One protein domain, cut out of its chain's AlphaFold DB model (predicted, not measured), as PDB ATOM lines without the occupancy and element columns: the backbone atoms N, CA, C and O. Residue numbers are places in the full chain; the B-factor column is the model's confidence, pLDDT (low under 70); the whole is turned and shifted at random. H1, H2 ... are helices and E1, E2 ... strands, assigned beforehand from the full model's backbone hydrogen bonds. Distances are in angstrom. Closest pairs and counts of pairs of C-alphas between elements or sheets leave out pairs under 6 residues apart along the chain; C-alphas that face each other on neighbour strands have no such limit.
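This is residues 4 to 45 and 76 to 166 of the 166 residues of an uncharacterized protein of Corallococcus exercitus (UniProt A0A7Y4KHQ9). A ribbon of two strands, E1 and E2, makes one end of an elongated model, and a long loop, residues 118 to 137, lies at the other; between them the long helix H3 has H4 folded back along it and the shorter H1 and H2 packed on its first part, residues 86 to 100. The printed part has 133 residues with four named helices and two named strands, in the order H1, H2, E1, E2, H3, H4; the sheet is antiparallel and the class is mostly helix. The whole is loose, with a radius of gyration of the C-alphas of 19.9 A and spans of 66 by 33 by 33 A.

E1 is residues 37 to 44 and E2 residues 76 to 82. H3, residues 86 to 117, is 46.7 A long from C-alpha 86 at (6.479, -31.597, 10.949). H4, residues 138 to 164, is 38.8 A long and ends at C-alpha 164 (18.899, -31.746, 7.926). H1 is residues 4 to 19, 23.1 A; H2 is residues 23 to 35, 18.5 A.

E1 and E2 are antiparallel neighbours at 146 degrees, with N 39 and O 80 within hydrogen-bond range at 2.8 A. H3 is the hub. H4 touches it, closest at C-alphas 94 and 156, 6.4 A, in a hairpin at a shallow tilt of 22 degrees. With residues 4 to 10 alone, H1 touches H3, C-alphas 10 and 90 being closest at 5.4 A. Every O i to N i+4 pair is within hydrogen-bond range in H1, H2 and H3, and 19 of 23 in H4.

Residues 46 to 75 are not printed; C-alphas 45 and 76 are 6.3 A apart across the cut. The link H3 to H4 is long. Mean pLDDT of the printed part is 78.2; residues 38 to 45 are among those under 70.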
ATOM      1  N   GLN A   4       6.734 -38.312   8.238       84.12
ATOM      2  CA  GLN A   4       6.041 -39.230   9.156       84.12
ATOM      3  C   GLN A   4       6.938 -39.665  10.318       84.12
ATOM      4  O   GLN A   4       6.479 -39.721  11.459       84.12
ATOM      5  N   GLU A   5       8.217 -39.916  10.046       85.06
ATOM      6  CA  GLU A   5       9.208 -40.225  11.080       85.06
ATOM      7  C   GLU A   5       9.386 -39.042  12.035       85.06
ATOM      8  O   GLU A   5       9.377 -39.227  13.250       85.06
ATOM      9  N   ALA A   6       9.431 -37.817  11.500       84.19
ATOM     10  CA  ALA A   6       9.512 -36.594  12.292       84.19
ATOM     11  C   ALA A   6       8.344 -36.442  13.279       84.19
ATOM     12  O   ALA A   6       8.562 -36.080  14.435       84.19
ATOM     13  N   ASP A   7       7.113 -36.742  12.848       86.88
ATOM     14  CA  ASP A   7       5.930 -36.664  13.717       86.88
ATOM     15  C   ASP A   7       5.964 -37.725  14.824       86.88
ATOM     16  O   ASP A   7       5.629 -37.441  15.974       86.88
ATOM     17  N   ASN A   8       6.414 -38.940  14.501       88.44
ATOM     18  CA  ASN A   8       6.546 -40.014  15.483       88.44
ATOM     19  C   ASN A   8       7.587 -39.670  16.554       88.44
ATOM     20  O   ASN A   8       7.295 -39.781  17.747       88.44
ATOM     21  N   VAL A   9       8.764 -39.194  16.141       88.06
ATOM     22  CA  VAL A   9       9.834 -38.769  17.057       88.06
ATOM     23  C   VAL A   9       9.369 -37.597  17.923       88.06
ATOM     24  O   VAL A   9       9.585 -37.599  19.134       88.06
ATOM     25  N   PHE A  10       8.653 -36.631  17.342       87.50
ATOM     26  CA  PHE A  10       8.069 -35.510  18.080       87.50
ATOM     27  C   PHE A  10       7.108 -35.977  19.185       87.50
ATOM     28  O   PHE A  10       7.233 -35.552  20.334       87.50
ATOM     29  N   ARG A  11       6.185 -36.897  18.879       88.06
ATOM     30  CA  ARG A  11       5.247 -37.452  19.874       88.06
ATOM     31  C   ARG A  11       5.960 -38.230  20.975       88.06
ATOM     32  O   ARG A  11       5.609 -38.088  22.145       88.06
ATOM     33  N   GLN A  12       6.957 -39.034  20.609       88.62
ATOM     34  CA  GLN A  12       7.758 -39.784  21.575       88.62
ATOM     35  C   GLN A  12       8.507 -38.845  22.524       88.62
ATOM     36  O   GLN A  12       8.436 -39.032  23.736       88.62
ATOM     37  N   LEU A  13       9.144 -37.793  22.001       86.75
ATOM     38  CA  LEU A  13       9.830 -36.788  22.815       86.75
ATOM     39  C   LEU A  13       8.879 -36.071  23.774       86.75
ATOM     40  O   LEU A  13       9.221 -35.907  24.939       86.75
ATOM     41  N   ILE A  14       7.672 -35.702  23.334       87.75
ATOM     42  CA  ILE A  14       6.666 -35.110  24.230       87.75
ATOM     43  C   ILE A  14       6.306 -36.072  25.366       87.75
ATOM     44  O   ILE A  14       6.254 -35.658  26.524       87.75
ATOM     45  N   SER A  15       6.091 -37.353  25.058       85.88
ATOM     46  CA  SER A  15       5.777 -38.359  26.077       85.88
ATOM     47  C   SER A  15       6.919 -38.534  27.079       85.88
ATOM     48  O   SER A  15       6.665 -38.646  28.277       85.88
ATOM     49  N   ILE A  16       8.168 -38.536  26.604       86.31
ATOM     50  CA  ILE A  16       9.359 -38.628  27.458       86.31
ATOM     51  C   ILE A  16       9.460 -37.391  28.357       86.31
ATOM     52  O   ILE A  16       9.648 -37.529  29.562       86.31
ATOM     53  N   LEU A  17       9.278 -36.187  27.807       82.56
ATOM     54  CA  LEU A  17       9.303 -34.946  28.588       82.56
ATOM     55  C   LEU A  17       8.212 -34.919  29.660       82.56
ATOM     56  O   LEU A  17       8.481 -34.501  30.784       82.56
ATOM     57  N   GLY A  18       7.008 -35.402  29.343       79.12
ATOM     58  CA  GLY A  18       5.928 -35.547  30.316       79.12
ATOM     59  C   GLY A  18       6.305 -36.481  31.470       79.12
ATOM     60  O   GLY A  18       6.119 -36.120  32.628       79.12
ATOM     61  N   GLY A  19       6.902 -37.638  31.165       78.31
ATOM     62  CA  GLY A  19       7.353 -38.602  32.176       78.31
ATOM     63  C   GLY A  19       8.502 -38.106  33.062       78.31
ATOM     64  O   GLY A  19       8.657 -38.589  34.178       78.31
ATOM     65  N   LEU A  20       9.282 -37.129  32.594       78.69
ATOM     66  CA  LEU A  20      10.394 -36.522  33.335       78.69
ATOM     67  C   LEU A  20       9.997 -35.247  34.105       78.69
ATOM     68  O   LEU A  20      10.872 -34.547  34.605       78.69
ATOM     69  N   GLY A  21       8.707 -34.892  34.157       75.75
ATOM     70  CA  GLY A  21       8.241 -33.650  34.793       75.75
ATOM     71  C   GLY A  21       8.554 -32.374  33.995       75.75
ATOM     72  O   GLY A  21       8.276 -31.263  34.440       75.75
ATOM     73  N   LEU A  22       9.076 -32.508  32.774       79.56
ATOM     74  CA  LEU A  22       9.391 -31.412  31.852       79.56
ATOM     75  C   LEU A  22       8.250 -31.141  30.859       79.56
ATOM     76  O   LEU A  22       8.457 -30.549  29.798       79.56
ATOM     77  N   GLY A  23       7.023 -31.552  31.194       79.06
ATOM     78  CA  GLY A  23       5.839 -31.352  30.351       79.06
ATOM     79  C   GLY A  23       5.573 -29.881  30.012       79.06
ATOM     80  O   GLY A  23       5.042 -29.577  28.945       79.06
ATOM     81  N   TRP A  24       6.019 -28.957  30.865       82.44
ATOM     82  CA  TRP A  24       5.928 -27.517  30.627       82.44
ATOM     83  C   TRP A  24       6.734 -27.057  29.396       82.44
ATOM     84  O   TRP A  24       6.277 -26.172  28.673       82.44
ATOM     85  N   VAL A  25       7.875 -27.694  29.092       82.62
ATOM     86  CA  VAL A  25       8.687 -27.396  27.893       82.62
ATOM     87  C   VAL A  25       7.909 -27.773  26.636       82.62
ATOM     88  O   VAL A  25       7.827 -26.999  25.681       82.62
ATOM     89  N   ALA A  26       7.282 -28.953  26.653       82.81
ATOM     90  CA  ALA A  26       6.429 -29.406  25.563       82.81
ATOM     91  C   ALA A  26       5.217 -28.479  25.380       82.81
ATOM     92  O   ALA A  26       4.891 -28.125  24.249       82.81
ATOM     93  N   ALA A  27       4.589 -28.032  26.471       82.38
ATOM     94  CA  ALA A  27       3.471 -27.092  26.421       82.38
ATOM     95  C   ALA A  27       3.871 -25.753  25.778       82.38
ATOM     96  O   ALA A  27       3.162 -25.257  24.902       82.38
ATOM     97  N   GLN A  28       5.032 -25.206  26.144       82.81
ATOM     98  CA  GLN A  28       5.545 -23.964  25.562       82.81
ATOM     99  C   GLN A  28       5.826 -24.103  24.058       82.81
ATOM    100  O   GLN A  28       5.475 -23.223  23.269       82.81
ATOM    101  N   VAL A  29       6.417 -25.225  23.644       82.94
ATOM    102  CA  VAL A  29       6.670 -25.533  22.229       82.94
ATOM    103  C   VAL A  29       5.362 -25.691  21.455       82.94
ATOM    104  O   VAL A  29       5.231 -25.139  20.366       82.94
ATOM    105  N   LEU A  30       4.378 -26.405  22.006       81.94
ATOM    106  CA  LEU A  30       3.073 -26.594  21.372       81.94
ATOM    107  C   LEU A  30       2.322 -25.274  21.198       81.94
ATOM    108  O   LEU A  30       1.713 -25.064  20.149       81.94
ATOM    109  N   GLU A  31       2.406 -24.371  22.174       81.88
ATOM    110  CA  GLU A  31       1.817 -23.040  22.053       81.88
ATOM    111  C   GLU A  31       2.503 -22.234  20.944       81.88
ATOM    112  O   GLU A  31       1.836 -21.645  20.097       81.88
ATOM    113  N   GLN A  32       3.834 -22.288  20.847       79.19
ATOM    114  CA  GLN A  32       4.554 -21.638  19.752       79.19
ATOM    115  C   GLN A  32       4.201 -22.237  18.380       79.19
ATOM    116  O   GLN A  32       4.041 -21.502  17.404       79.19
ATOM    117  N   VAL A  33       4.022 -23.558  18.295       81.00
ATOM    118  CA  VAL A  33       3.547 -24.225  17.074       81.00
ATOM    119  C   VAL A  33       2.134 -23.767  16.711       81.00
ATOM    120  O   VAL A  33       1.863 -23.525  15.536       81.00
ATOM    121  N   ARG A  34       1.252 -23.617  17.706       73.88
ATOM    122  CA  ARG A  34      -0.128 -23.147  17.534       73.88
ATOM    123  C   ARG A  34      -0.191 -21.706  17.030       73.88
ATOM    124  O   ARG A  34      -1.023 -21.406  16.180       73.88
ATOM    125  N   VAL A  35       0.679 -20.832  17.534       77.88
ATOM    126  CA  VAL A  35       0.780 -19.430  17.091       77.88
ATOM    127  C   VAL A  35       1.249 -19.332  15.634       77.88
ATOM    128  O   VAL A  35       0.859 -18.406  14.924       77.88
ATOM    129  N   GLY A  36       2.022 -20.311  15.159       71.44
ATOM    130  CA  GLY A  36       2.483 -20.389  13.776       71.44
ATOM    131  C   GLY A  36       3.720 -19.533  13.490       71.44
ATOM    132  O   GLY A  36       4.135 -18.673  14.267       71.44
ATOM    133  N   GLN A  37       4.353 -19.794  12.350       72.12
ATOM    134  CA  GLN A  37       5.558 -19.113  11.902       72.12
ATOM    135  C   GLN A  37       5.203 -17.795  11.213       72.12
ATOM    136  O   GLN A  37       4.503 -17.783  10.203       72.12
ATOM    137  N   THR A  38       5.749 -16.679  11.688       69.12
ATOM    138  CA  THR A  38       5.636 -15.390  10.996       69.12
ATOM    139  C   THR A  38       6.703 -15.284   9.903       69.12
ATOM    140  O   THR A  38       7.895 -15.185  10.193       69.12
ATOM    141  N   LYS A  39       6.296 -15.301   8.628       65.88
ATOM    142  CA  LYS A  39       7.178 -15.019   7.483       65.88
ATOM    143  C   LYS A  39       6.837 -13.669   6.867       65.88
ATOM    144  O   LYS A  39       5.669 -13.327   6.702       65.88
ATOM    145  N   ARG A  40       7.876 -12.912   6.510       51.81
ATOM    146  CA  ARG A  40       7.749 -11.684   5.721       51.81
ATOM    147  C   ARG A  40       7.808 -12.047   4.246       51.81
ATOM    148  O   ARG A  40       8.793 -12.629   3.799       51.81
ATOM    149  N   GLU A  41       6.762 -11.723   3.503       56.75
ATOM    150  CA  GLU A  41       6.699 -11.912   2.059       56.75
ATOM    151  C   GLU A  41       6.653 -10.547   1.372       56.75
ATOM    152  O   GLU A  41       5.859  -9.682   1.732       56.75
ATOM    153  N   SER A  42       7.528 -10.342   0.387       51.31
ATOM    154  CA  SER A  42       7.565  -9.110  -0.401       51.31
ATOM    155  C   SER A  42       6.541  -9.215  -1.527       51.31
ATOM    156  O   SER A  42       6.782  -9.894  -2.528       51.31
ATOM    157  N   VAL A  43       5.391  -8.567  -1.359       57.16
ATOM    158  CA  VAL A  43       4.292  -8.613  -2.327       57.16
ATOM    159  C   VAL A  43       4.355  -7.365  -3.221       57.16
ATOM    160  O   VAL A  43       4.540  -6.248  -2.722       57.16
ATOM    161  N   PRO A  44       4.238  -7.506  -4.557       53.44
ATOM    162  CA  PRO A  44       4.074  -6.364  -5.449       53.44
ATOM    163  C   PRO A  44       2.781  -5.606  -5.117       53.44
ATOM    164  O   PRO A  44       1.715  -6.209  -5.037       53.44
ATOM    165  N   MET A  45       2.864  -4.281  -4.976       53.28
ATOM    166  CA  MET A  45       1.747  -3.405  -4.575       53.28
ATOM    167  C   MET A  45       0.489  -3.525  -5.461       53.28
ATOM    168  O   MET A  45      -0.614  -3.272  -4.996       53.28
ATOM    169  N   GLU A  76       5.787  -4.044  -0.943       59.88
ATOM    170  CA  GLU A  76       5.495  -3.981   0.488       59.88
ATOM    171  C   GLU A  76       5.784  -5.337   1.126       59.88
ATOM    172  O   GLU A  76       5.569  -6.389   0.521       59.88
ATOM    173  N   GLU A  77       6.337  -5.311   2.336       61.69
ATOM    174  CA  GLU A  77       6.572  -6.513   3.129       61.69
ATOM    175  C   GLU A  77       5.300  -6.831   3.917       61.69
ATOM    176  O   GLU A  77       4.958  -6.128   4.867       61.69
ATOM    177  N   LEU A  78       4.594  -7.893   3.530       64.88
ATOM    178  CA  LEU A  78       3.476  -8.419   4.299       64.88
ATOM    179  C   LEU A  78       3.972  -9.461   5.296       64.88
ATOM    180  O   LEU A  78       4.759 -10.344   4.956       64.88
ATOM    181  N   ILE A  79       3.458  -9.401   6.519       69.44
ATOM    182  CA  ILE A  79       3.673 -10.440   7.524       69.44
ATOM    183  C   ILE A  79       2.548 -11.468   7.367       69.44
ATOM    184  O   ILE A  79       1.376 -11.126   7.505       69.44
ATOM    185  N   LYS A  80       2.896 -12.724   7.076       73.19
ATOM    186  CA  LYS A  80       1.960 -13.855   7.021       73.19
ATOM    187  C   LYS A  80       2.291 -14.870   8.106       73.19
ATOM    188  O   LYS A  80       3.463 -15.150   8.358       73.19
ATOM    189  N   THR A  81       1.256 -15.449   8.700       75.25
ATOM    190  CA  THR A  81       1.378 -16.579   9.625       75.25
ATOM    191  C   THR A  81       1.212 -17.878   8.841       75.25
ATOM    192  O   THR A  81       0.210 -18.059   8.151       75.25
ATOM    193  N   LEU A  82       2.203 -18.762   8.914       76.69
ATOM    194  CA  LEU A  82       2.210 -20.079   8.278       76.69
ATOM    195  C   LEU A  82       2.261 -21.172   9.338       76.69
ATOM    196  O   LEU A  82       2.855 -20.999  10.400       76.69
ATOM    197  N   GLU A  83       1.683 -22.326   9.037       78.75
ATOM    198  CA  GLU A  83       1.821 -23.488   9.908       78.75
ATOM    199  C   GLU A  83       3.239 -24.066   9.833       78.75
ATOM    200  O   GLU A  83       3.868 -24.101   8.773       78.75
ATOM    201  N   TYR A  84       3.736 -24.555  10.968       80.75
ATOM    202  CA  TYR A  84       5.007 -25.269  11.016       80.75
ATOM    203  C   TYR A  84       4.891 -26.639  10.333       80.75
ATOM    204  O   TYR A  84       3.970 -27.407  10.647       80.75
ATOM    205  N   SER A  85       5.862 -26.969   9.470       84.69
ATOM    206  CA  SER A  85       6.054 -28.329   8.939       84.69
ATOM    207  C   SER A  85       6.384 -29.315  10.067       84.69
ATOM    208  O   SER A  85       6.789 -28.893  11.155       84.69
ATOM    209  N   ARG A  86       6.237 -30.631   9.859       84.62
ATOM    210  CA  ARG A  86       6.479 -31.597  10.949       84.62
ATOM    211  C   ARG A  86       7.957 -31.638  11.323       84.62
ATOM    212  O   ARG A  86       8.277 -31.675  12.511       84.62
ATOM    213  N   LYS A  87       8.853 -31.513  10.335       85.19
ATOM    214  CA  LYS A  87      10.294 -31.326  10.573       85.19
ATOM    215  C   LYS A  87      10.575 -30.069  11.399       85.19
ATOM    216  O   LYS A  87      11.349 -30.130  12.352       85.19
ATOM    217  N   ASP A  88       9.921 -28.947  11.098       84.38
ATOM    218  CA  ASP A  88      10.149 -27.702  11.843       84.38
ATOM    219  C   ASP A  88       9.602 -27.755  13.270       84.38
ATOM    220  O   ASP A  88      10.244 -27.231  14.177       84.38
ATOM    221  N   ARG A  89       8.469 -28.431  13.504       85.62
ATOM    222  CA  ARG A  89       7.945 -28.676  14.863       85.62
ATOM    223  C   ARG A  89       8.949 -29.451  15.708       85.62
ATOM    224  O   ARG A  89       9.194 -29.090  16.856       85.62
ATOM    225  N   LEU A  90       9.560 -30.483  15.127       86.44
ATOM    226  CA  LEU A  90      10.585 -31.268  15.803       86.44
ATOM    227  C   LEU A  90      11.855 -30.455  16.070       86.44
ATOM    228  O   LEU A  90      12.359 -30.492  17.191       86.44
ATOM    229  N   ARG A  91      12.335 -29.664  15.101       87.56
ATOM    230  CA  ARG A  91      13.458 -28.736  15.331       87.56
ATOM    231  C   ARG A  91      13.159 -27.773  16.480       87.56
ATOM    232  O   ARG A  91      14.014 -27.562  17.333       87.56
ATOM    233  N   LEU A  92      11.940 -27.238  16.532       87.81
ATOM    234  CA  LEU A  92      11.515 -26.311  17.577       87.81
ATOM    235  C   LEU A  92      11.496 -26.967  18.961       87.81
ATOM    236  O   LEU A  92      11.932 -26.355  19.935       87.81
ATOM    237  N   LEU A  93      11.048 -28.223  19.042       87.12
ATOM    238  CA  LEU A  93      11.088 -29.007  20.273       87.12
ATOM    239  C   LEU A  93      12.524 -29.258  20.737       87.12
ATOM    240  O   LEU A  93      12.834 -29.037  21.904       87.12
ATOM    241  N   LEU A  94      13.406 -29.672  19.827       89.06
ATOM    242  CA  LEU A  94      14.820 -29.905  20.125       89.06
ATOM    243  C   LEU A  94      15.527 -28.628  20.595       89.06
ATOM    244  O   LEU A  94      16.276 -28.663  21.572       89.06
ATOM    245  N   ASP A  95      15.259 -27.495  19.944       87.81
ATOM    246  CA  ASP A  95      15.786 -26.195  20.359       87.81
ATOM    247  C   ASP A  95      15.237 -25.782  21.734       87.81
ATOM    248  O   ASP A  95      15.990 -25.256  22.555       87.81
ATOM    249  N   GLY A  96      13.957 -26.055  22.011       85.69
ATOM    250  CA  GLY A  96      13.341 -25.849  23.322       85.69
ATOM    251  C   GLY A  96      14.051 -26.643  24.415       85.69
ATOM    252  O   GLY A  96      14.556 -26.050  25.363       85.69
ATOM    253  N   ILE A  97      14.187 -27.962  24.236       85.75
ATOM    254  CA  ILE A  97      14.889 -28.847  25.181       85.75
ATOM    255  C   ILE A  97      16.323 -28.364  25.402       85.75
ATOM    256  O   ILE A  97      16.762 -28.239  26.543       85.75
ATOM    257  N   LYS A  98      17.050 -28.049  24.325       85.00
ATOM    258  CA  LYS A  98      18.432 -27.571  24.413       85.00
ATOM    259  C   LYS A  98      18.536 -26.277  25.216       85.00
ATOM    260  O   LYS A  98      19.424 -26.158  26.056       85.00
ATOM    261  N   ARG A  99      17.648 -25.310  24.967       84.75
ATOM    262  CA  ARG A  99      17.631 -24.039  25.700       84.75
ATOM    263  C   ARG A  99      17.300 -24.244  27.165       84.75
ATOM    264  O   ARG A  99      18.036 -23.723  27.990       84.75
ATOM    265  N   THR A 100      16.267 -25.025  27.479       84.50
ATOM    266  CA  THR A 100      15.910 -25.339  28.866       84.50
ATOM    267  C   THR A 100      17.087 -25.976  29.591       84.50
ATOM    268  O   THR A 100      17.463 -25.514  30.655       84.50
ATOM    269  N   VAL A 101      17.732 -26.971  28.983       82.25
ATOM    270  CA  VAL A 101      18.899 -27.653  29.558       82.25
ATOM    271  C   VAL A 101      20.048 -26.689  29.849       82.25
ATOM    272  O   VAL A 101      20.608 -26.732  30.942       82.25
ATOM    273  N   ILE A 102      20.403 -25.829  28.891       80.88
ATOM    274  CA  ILE A 102      21.484 -24.848  29.068       80.88
ATOM    275  C   ILE A 102      21.115 -23.853  30.168       80.88
ATOM    276  O   ILE A 102      21.894 -23.650  31.089       80.88
ATOM    277  N   GLN A 103      19.906 -23.292  30.115       81.69
ATOM    278  CA  GLN A 103      19.437 -22.318  31.099       81.69
ATOM    279  C   GLN A 103      19.399 -22.909  32.508       81.69
ATOM    280  O   GLN A 103      19.839 -22.261  33.451       81.69
ATOM    281  N   THR A 104      18.930 -24.147  32.660       80.38
ATOM    282  CA  THR A 104      18.936 -24.833  33.954       80.38
ATOM    283  C   THR A 104      20.363 -25.092  34.438       80.38
ATOM    284  O   THR A 104      20.641 -24.863  35.608       80.38
ATOM    285  N   ALA A 105      21.289 -25.492  33.562       79.50
ATOM    286  CA  ALA A 105      22.694 -25.681  33.933       79.50
ATOM    287  C   ALA A 105      23.379 -24.375  34.368       79.50
ATOM    288  O   ALA A 105      24.163 -24.375  35.322       79.50
ATOM    289  N   ASP A 106      23.085 -23.273  33.677       82.81
ATOM    290  CA  ASP A 106      23.605 -21.946  34.001       82.81
ATOM    291  C   ASP A 106      23.064 -21.484  35.360       82.81
ATOM    292  O   ASP A 106      23.846 -21.125  36.239       82.81
ATOM    293  N   MET A 107      21.748 -21.608  35.581       83.81
ATOM    294  CA  MET A 107      21.110 -21.311  36.870       83.81
ATOM    295  C   MET A 107      21.679 -22.163  38.011       83.81
ATOM    296  O   MET A 107      21.939 -21.650  39.096       83.81
ATOM    297  N   GLU A 108      21.888 -23.463  37.788       79.88
ATOM    298  CA  GLU A 108      22.497 -24.360  38.776       79.88
ATOM    299  C   GLU A 108      23.928 -23.936  39.123       79.88
ATOM    300  O   GLU A 108      24.321 -23.953  40.293       79.88
ATOM    301  N   SER A 109      24.708 -23.545  38.115       81.69
ATOM    302  CA  SER A 109      26.087 -23.087  38.299       81.69
ATOM    303  C   SER A 109      26.128 -21.791  39.105       81.69
ATOM    304  O   SER A 109      26.860 -21.715  40.091       81.69
ATOM    305  N   GLU A 110      25.291 -20.817  38.750       84.44
ATOM    306  CA  GLU A 110      25.187 -19.533  39.447       84.44
ATOM    307  C   GLU A 110      24.707 -19.709  40.893       84.44
ATOM    308  O   GLU A 110      25.324 -19.175  41.816       84.44
ATOM    309  N   ALA A 111      23.683 -20.536  41.123       82.75
ATOM    310  CA  ALA A 111      23.220 -20.862  42.471       82.75
ATOM    311  C   ALA A 111      24.345 -21.490  43.310       82.75
ATOM    312  O   ALA A 111      24.565 -21.107  44.457       82.75
ATOM    313  N   THR A 112      25.108 -22.419  42.732       79.81
ATOM    314  CA  THR A 112      26.242 -23.054  43.424       79.81
ATOM    315  C   THR A 112      27.333 -22.048  43.775       79.81
ATOM    316  O   THR A 112      27.886 -22.090  44.875       79.81
ATOM    317  N   GLU A 113      27.675 -21.157  42.844       82.50
ATOM    318  CA  GLU A 113      28.682 -20.120  43.067       82.50
ATOM    319  C   GLU A 113      28.248 -19.133  44.148       82.50
ATOM    320  O   GLU A 113      29.052 -18.815  45.026       82.50
ATOM    321  N   PHE A 114      26.981 -18.716  44.136       85.25
ATOM    322  CA  PHE A 114      26.401 -17.851  45.158       85.25
ATOM    323  C   PHE A 114      26.550 -18.456  46.561       85.25
ATOM    324  O   PHE A 114      27.142 -17.839  47.448       85.25
ATOM    325  N   PHE A 115      26.112 -19.702  46.759       81.62
ATOM    326  CA  PHE A 115      26.177 -20.339  48.079       81.62
ATOM    327  C   PHE A 115      27.608 -20.630  48.544       81.62
ATOM    328  O   PHE A 115      27.904 -20.511  49.736       81.62
ATOM    329  N   ARG A 116      28.527 -20.914  47.611       79.50
ATOM    330  CA  ARG A 116      29.961 -21.024  47.916       79.50
ATOM    331  C   ARG A 116      30.537 -19.689  48.406       79.50
ATOM    332  O   ARG A 116      31.348 -19.680  49.330       79.50
ATOM    333  N   GLN A 117      30.144 -18.566  47.802       81.88
ATOM    334  CA  GLN A 117      30.600 -17.232  48.218       81.88
ATOM    335  C   GLN A 117      30.067 -16.846  49.603       81.88
ATOM    336  O   GLN A 117      30.812 -16.282  50.405       81.88
ATOM    337  N   GLU A 118      28.828 -17.218  49.928       81.88
ATOM    338  CA  GLU A 118      28.233 -16.987  51.251       81.88
ATOM    339  C   GLU A 118      28.759 -17.931  52.353       81.88
ATOM    340  O   GLU A 118      28.317 -17.847  53.498       81.88
ATOM    341  N   LYS A 119      29.725 -18.819  52.049       71.88
ATOM    342  CA  LYS A 119      30.239 -19.872  52.955       71.88
ATOM    343  C   LYS A 119      29.149 -20.811  53.485       71.88
ATOM    344  O   LYS A 119      29.309 -21.429  54.539       71.88
ATOM    345  N   SER A 120      28.048 -20.928  52.753       68.94
ATOM    346  CA  SER A 120      26.979 -21.875  53.040       68.94
ATOM    347  C   SER A 120      27.260 -23.157  52.263       68.94
ATOM    348  O   SER A 120      26.698 -23.394  51.200       68.94
ATOM    349  N   ASP A 121      28.184 -23.972  52.778       62.94
ATOM    350  CA  ASP A 121      28.640 -25.188  52.086       62.94
ATOM    351  C   ASP A 121      27.630 -26.355  52.149       62.94
ATOM    352  O   ASP A 121      27.769 -27.321  51.399       62.94
ATOM    353  N   ASP A 122      26.594 -26.281  52.999       71.50
ATOM    354  CA  ASP A 122      25.579 -27.340  53.162       71.50
ATOM    355  C   ASP A 122      24.158 -26.798  52.943       71.50
ATOM    356  O   ASP A 122      23.344 -26.711  53.862       71.50
ATOM    357  N   VAL A 123      23.855 -26.403  51.703       77.81
ATOM    358  CA  VAL A 123      22.474 -26.111  51.293       77.81
ATOM    359  C   VAL A 123      21.738 -27.423  51.059       77.81
ATOM    360  O   VAL A 123      22.098 -28.214  50.174       77.81
ATOM    361  N   ARG A 124      20.688 -27.630  51.856       81.25
ATOM    362  CA  ARG A 124      19.832 -28.810  51.814       81.25
ATOM    363  C   ARG A 124      18.412 -28.415  51.434       81.25
ATOM    364  O   ARG A 124      17.838 -27.514  52.034       81.25
ATOM    365  N   PHE A 125      17.861 -29.110  50.450       83.44
ATOM    366  CA  PHE A 125      16.459 -29.002  50.070       83.44
ATOM    367  C   PHE A 125      15.696 -30.101  50.785       83.44
ATOM    368  O   PHE A 125      15.990 -31.280  50.575       83.44
ATOM    369  N   GLU A 126      14.768 -29.715  51.648       84.38
ATOM    370  CA  GLU A 126      13.847 -30.651  52.283       84.38
ATOM    371  C   GLU A 126      12.585 -30.768  51.422       84.38
ATOM    372  O   GLU A 126      12.152 -29.766  50.848       84.38
ATOM    373  N   PRO A 127      12.042 -31.982  51.253       81.31
ATOM    374  CA  PRO A 127      10.768 -32.164  50.574       81.31
ATOM    375  C   PRO A 127       9.640 -31.545  51.405       81.31
ATOM    376  O   PRO A 127       9.712 -31.522  52.636       81.31
ATOM    377  N   ASP A 128       8.598 -31.071  50.728       82.25
ATOM    378  CA  ASP A 128       7.395 -30.593  51.403       82.25
ATOM    379  C   ASP A 128       6.724 -31.728  52.191       82.25
ATOM    380  O   ASP A 128       6.767 -32.890  51.791       82.25
ATOM    381  N   GLU A 129       6.053 -31.396  53.299       74.88
ATOM    382  CA  GLU A 129       5.396 -32.382  54.177       74.88
ATOM    383  C   GLU A 129       4.340 -33.243  53.452       74.88
ATOM    384  O   GLU A 129       4.009 -34.341  53.904       74.88
ATOM    385  N   GLU A 130       3.823 -32.759  52.319       75.69
ATOM    386  CA  GLU A 130       2.829 -33.440  51.485       75.69
ATOM    387  C   GLU A 130       3.442 -34.439  50.485       75.69
ATOM    388  O   GLU A 130       2.734 -35.338  50.022       75.69
ATOM    389  N   GLU A 131       4.744 -34.345  50.182       68.69
ATOM    390  CA  GLU A 131       5.431 -35.257  49.263       68.69
ATOM    391  C   GLU A 131       6.556 -36.033  49.968       68.69
ATOM    392  O   GLU A 131       7.542 -35.451  50.423       68.69
ATOM    393  N   PRO A 132       6.485 -37.376  50.043       64.62
ATOM    394  CA  PRO A 132       7.583 -38.155  50.598       64.62
ATOM    395  C   PRO A 132       8.817 -38.039  49.693       64.62
ATOM    396  O   PRO A 132       8.795 -38.461  48.537       64.62
ATOM    397  N   GLY A 133       9.919 -37.520  50.238       71.12
ATOM    398  CA  GLY A 133      11.188 -37.378  49.525       71.12
ATOM    399  C   GLY A 133      12.409 -37.510  50.433       71.12
ATOM    400  O   GLY A 133      12.313 -37.491  51.661       71.12
ATOM    401  N   GLU A 134      13.586 -37.649  49.828       76.69
ATOM    402  CA  GLU A 134      14.858 -37.536  50.542       76.69
ATOM    403  C   GLU A 134      15.389 -36.113  50.419       76.69
ATOM    404  O   GLU A 134      15.357 -35.513  49.347       76.69
ATOM    405  N   ALA A 135      15.914 -35.576  51.518       78.94
ATOM    406  CA  ALA A 135      16.482 -34.243  51.507       78.94
ATOM    407  C   ALA A 135      17.783 -34.206  50.685       78.94
ATOM    408  O   ALA A 135      18.742 -34.931  50.973       78.94
ATOM    409  N   ILE A 136      17.828 -33.328  49.684       77.62
ATOM    410  CA  ILE A 136      18.870 -33.287  48.656       77.62
ATOM    411  C   ILE A 136      19.917 -32.234  49.013       77.62
ATOM    412  O   ILE A 136      19.588 -31.087  49.309       77.62
ATOM    413  N   ARG A 137      21.199 -32.597  48.927       77.94
ATOM    414  CA  ARG A 137      22.314 -31.649  49.040       77.94
ATOM    415  C   ARG A 137      22.657 -31.038  47.688       77.94
ATOM    416  O   ARG A 137      22.932 -31.774  46.736       77.94
ATOM    417  N   LEU A 138      22.725 -29.708  47.628       74.75
ATOM    418  CA  LEU A 138      22.978 -28.946  46.398       74.75
ATOM    419  C   LEU A 138      24.233 -29.444  45.649       74.75
ATOM    420  O   LEU A 138      24.164 -29.765  44.464       74.75
ATOM    421  N   GLY A 139      25.359 -29.611  46.352       69.81
ATOM    422  CA  GLY A 139      26.631 -30.029  45.743       69.81
ATOM    423  C   GLY A 139      26.636 -31.448  45.156       69.81
ATOM    424  O   GLY A 139      27.261 -31.684  44.122       69.81
ATOM    425  N   GLN A 140      25.909 -32.394  45.764       69.69
ATOM    426  CA  GLN A 140      25.775 -33.760  45.236       69.69
ATOM    427  C   GLN A 140      24.874 -33.808  44.002       69.69
ATOM    428  O   GLN A 140      25.115 -34.585  43.079       69.69
ATOM    429  N   ALA A 141      23.846 -32.965  43.976       67.69
ATOM    430  CA  ALA A 141      22.821 -33.013  42.953       67.69
ATOM    431  C   ALA A 141      23.307 -32.487  41.589       67.69
ATOM    432  O   ALA A 141      22.737 -32.858  40.566       67.69
ATOM    433  N   ILE A 142      24.338 -31.637  41.552       70.56
ATOM    434  CA  ILE A 142      24.765 -30.903  40.342       70.56
ATOM    435  C   ILE A 142      25.923 -31.600  39.614       70.56
ATOM    436  O   ILE A 142      25.977 -31.603  38.382       70.56
ATOM    437  N   GLY A 143      26.827 -32.260  40.349       64.56
ATOM    438  CA  GLY A 143      28.028 -32.881  39.775       64.56
ATOM    439  C   GLY A 143      27.733 -33.939  38.704       64.56
ATOM    440  O   GLY A 143      28.375 -33.946  37.656       64.56
ATOM    441  N   GLY A 144      26.721 -34.787  38.926       68.12
ATOM    442  CA  GLY A 144      26.301 -35.805  37.952       68.12
ATOM    443  C   GLY A 144      25.469 -35.253  36.788       68.12
ATOM    444  O   GLY A 144      25.463 -35.828  35.698       68.12
ATOM    445  N   ARG A 145      24.795 -34.113  36.986       73.56
ATOM    446  CA  ARG A 145      23.926 -33.505  35.970       73.56
ATOM    447  C   ARG A 145      24.730 -32.981  34.790       73.56
ATOM    448  O   ARG A 145      24.377 -33.273  33.655       73.56
ATOM    449  N   LYS A 146      25.857 -32.307  35.021       71.69
ATOM    450  CA  LYS A 146      26.668 -31.706  33.945       71.69
ATOM    451  C   LYS A 146      27.088 -32.704  32.856       71.69
ATOM    452  O   LYS A 146      27.001 -32.391  31.671       71.69
ATOM    453  N   GLU A 147      27.512 -33.909  33.239       72.38
ATOM    454  CA  GLU A 147      27.888 -34.951  32.273       72.38
ATOM    455  C   GLU A 147      26.665 -35.482  31.508       72.38
ATOM    456  O   GLU A 147      26.712 -35.642  30.284       72.38
ATOM    457  N   ALA A 148      25.550 -35.707  32.208       77.00
ATOM    458  CA  ALA A 148      24.294 -36.127  31.591       77.00
ATOM    459  C   ALA A 148      23.769 -35.081  30.591       77.00
ATOM    460  O   ALA A 148      23.341 -35.440  29.494       77.00
ATOM    461  N   LEU A 149      23.876 -33.792  30.922       75.00
ATOM    462  CA  LEU A 149      23.501 -32.688  30.037       75.00
ATOM    463  C   LEU A 149      24.408 -32.607  28.802       75.00
ATOM    464  O   LEU A 149      23.920 -32.351  27.703       75.00
ATOM    465  N   GLY A 150      25.705 -32.894  28.950       73.94
ATOM    466  CA  GLY A 150      26.628 -33.014  27.819       73.94
ATOM    467  C   GLY A 150      26.225 -34.130  26.848       73.94
ATOM    468  O   GLY A 150      26.164 -33.906  25.638       73.94
ATOM    469  N   LYS A 151      25.871 -35.311  27.375       80.75
ATOM    470  CA  LYS A 151      25.369 -36.445  26.574       80.75
ATOM    471  C   LYS A 151      24.055 -36.100  25.871       80.75
ATOM    472  O   LYS A 151      23.913 -36.366  24.681       80.75
ATOM    473  N   LEU A 152      23.126 -35.455  26.576       81.88
ATOM    474  CA  LEU A 152      21.862 -34.994  26.003       81.88
ATOM    475  C   LEU A 152      22.088 -33.977  24.872       81.88
ATOM    476  O   LEU A 152      21.479 -34.089  23.811       81.88
ATOM    477  N   GLY A 153      23.003 -33.022  25.056       79.69
ATOM    478  CA  GLY A 153      23.363 -32.044  24.029       79.69
ATOM    479  C   GLY A 153      23.947 -32.675  22.758       79.69
ATOM    480  O   GLY A 153      23.630 -32.224  21.653       79.69
ATOM    481  N   ALA A 154      24.752 -33.732  22.900       82.50
ATOM    482  CA  ALA A 154      25.279 -34.496  21.769       82.50
ATOM    483  C   ALA A 154      24.160 -35.221  21.003       82.50
ATOM    484  O   ALA A 154      24.045 -35.040  19.793       82.50
ATOM    485  N   LEU A 155      23.272 -35.930  21.709       85.06
ATOM    486  CA  LEU A 155      22.123 -36.626  21.110       85.06
ATOM    487  C   LEU A 155      21.173 -35.673  20.370       85.06
ATOM    488  O   LEU A 155      20.692 -35.985  19.283       85.06
ATOM    489  N   ILE A 156      20.922 -34.484  20.929       85.62
ATOM    490  CA  ILE A 156      20.108 -33.451  20.269       85.62
ATOM    491  C   ILE A 156      20.780 -32.963  18.979       85.62
ATOM    492  O   ILE A 156      20.098 -32.699  17.989       85.62
ATOM    493  N   SER A 157      22.108 -32.825  18.986       83.75
ATOM    494  CA  SER A 157      22.860 -32.377  17.809       83.75
ATOM    495  C   SER A 157      22.843 -33.438  16.706       83.75
ATOM    496  O   SER A 157      22.589 -33.106  15.552       83.75
ATOM    497  N   GLU A 158      22.994 -34.711  17.067       85.81
ATOM    498  CA  GLU A 158      22.894 -35.843  16.139       85.81
ATOM    499  C   GLU A 158      21.495 -35.955  15.512       85.81
ATOM    500  O   GLU A 158      21.358 -36.041  14.293       85.81
ATOM    501  N   LEU A 159      20.433 -35.866  16.323       84.50
ATOM    502  CA  LEU A 159      19.054 -35.848  15.818       84.50
ATOM    503  C   LEU A 159      18.811 -34.690  14.846       84.50
ATOM    504  O   LEU A 159      18.071 -34.837  13.874       84.50
ATOM    505  N   ARG A 160      19.444 -33.537  15.078       84.38
ATOM    506  CA  ARG A 160      19.344 -32.386  14.179       84.38
ATOM    507  C   ARG A 160      20.027 -32.640  12.841       84.38
ATOM    508  O   ARG A 160      19.436 -32.345  11.806       84.38
ATOM    509  N   GLU A 161      21.217 -33.229  12.849       85.75
ATOM    510  CA  GLU A 161      21.901 -33.625  11.615       85.75
ATOM    511  C   GLU A 161      21.057 -34.618  10.800       85.75
ATOM    512  O   GLU A 161      20.939 -34.471   9.586       85.75
ATOM    513  N   GLN A 162      20.371 -35.560  11.453       83.81
ATOM    514  CA  GLN A 162      19.463 -36.501  10.780       83.81
ATOM    515  C   GLN A 162      18.210 -35.838  10.175       83.81
ATOM    516  O   GLN A 162      17.661 -36.336   9.181       83.81
ATOM    517  N   ILE A 163      17.747 -34.728  10.761       83.81
ATOM    518  CA  ILE A 163      16.662 -33.906  10.207       83.81
ATOM    519  C   ILE A 163      17.137 -33.153   8.959       83.81
ATOM    520  O   ILE A 163      16.366 -33.036   8.008       83.81
ATOM    521  N   ASP A 164      18.365 -32.629   8.972       81.00
ATOM    522  CA  ASP A 164      18.899 -31.746   7.926       81.00
ATOM    523  C   ASP A 164      19.524 -32.510   6.741       81.00
ATOM    524  O   ASP A 164      19.553 -31.993   5.627       81.00
ATOM    525  N   ALA A 165      19.987 -33.748   6.948       75.69
ATOM    526  CA  ALA A 165      20.622 -34.581   5.920       75.69
ATOM    527  C   ALA A 165      19.659 -35.162   4.857       75.69
ATOM    528  O   ALA A 165      20.095 -35.929   4.000       75.69
ATOM    529  N   ASN A 166      18.359 -34.849   4.918       52.75
ATOM    530  CA  ASN A 166      17.290 -35.442   4.099       52.75
ATOM    531  C   ASN A 166      16.135 -34.450   3.907       52.75
ATOM    532  O   ASN A 166      15.476 -34.462   2.851       52.75
TER     533      ASN A 166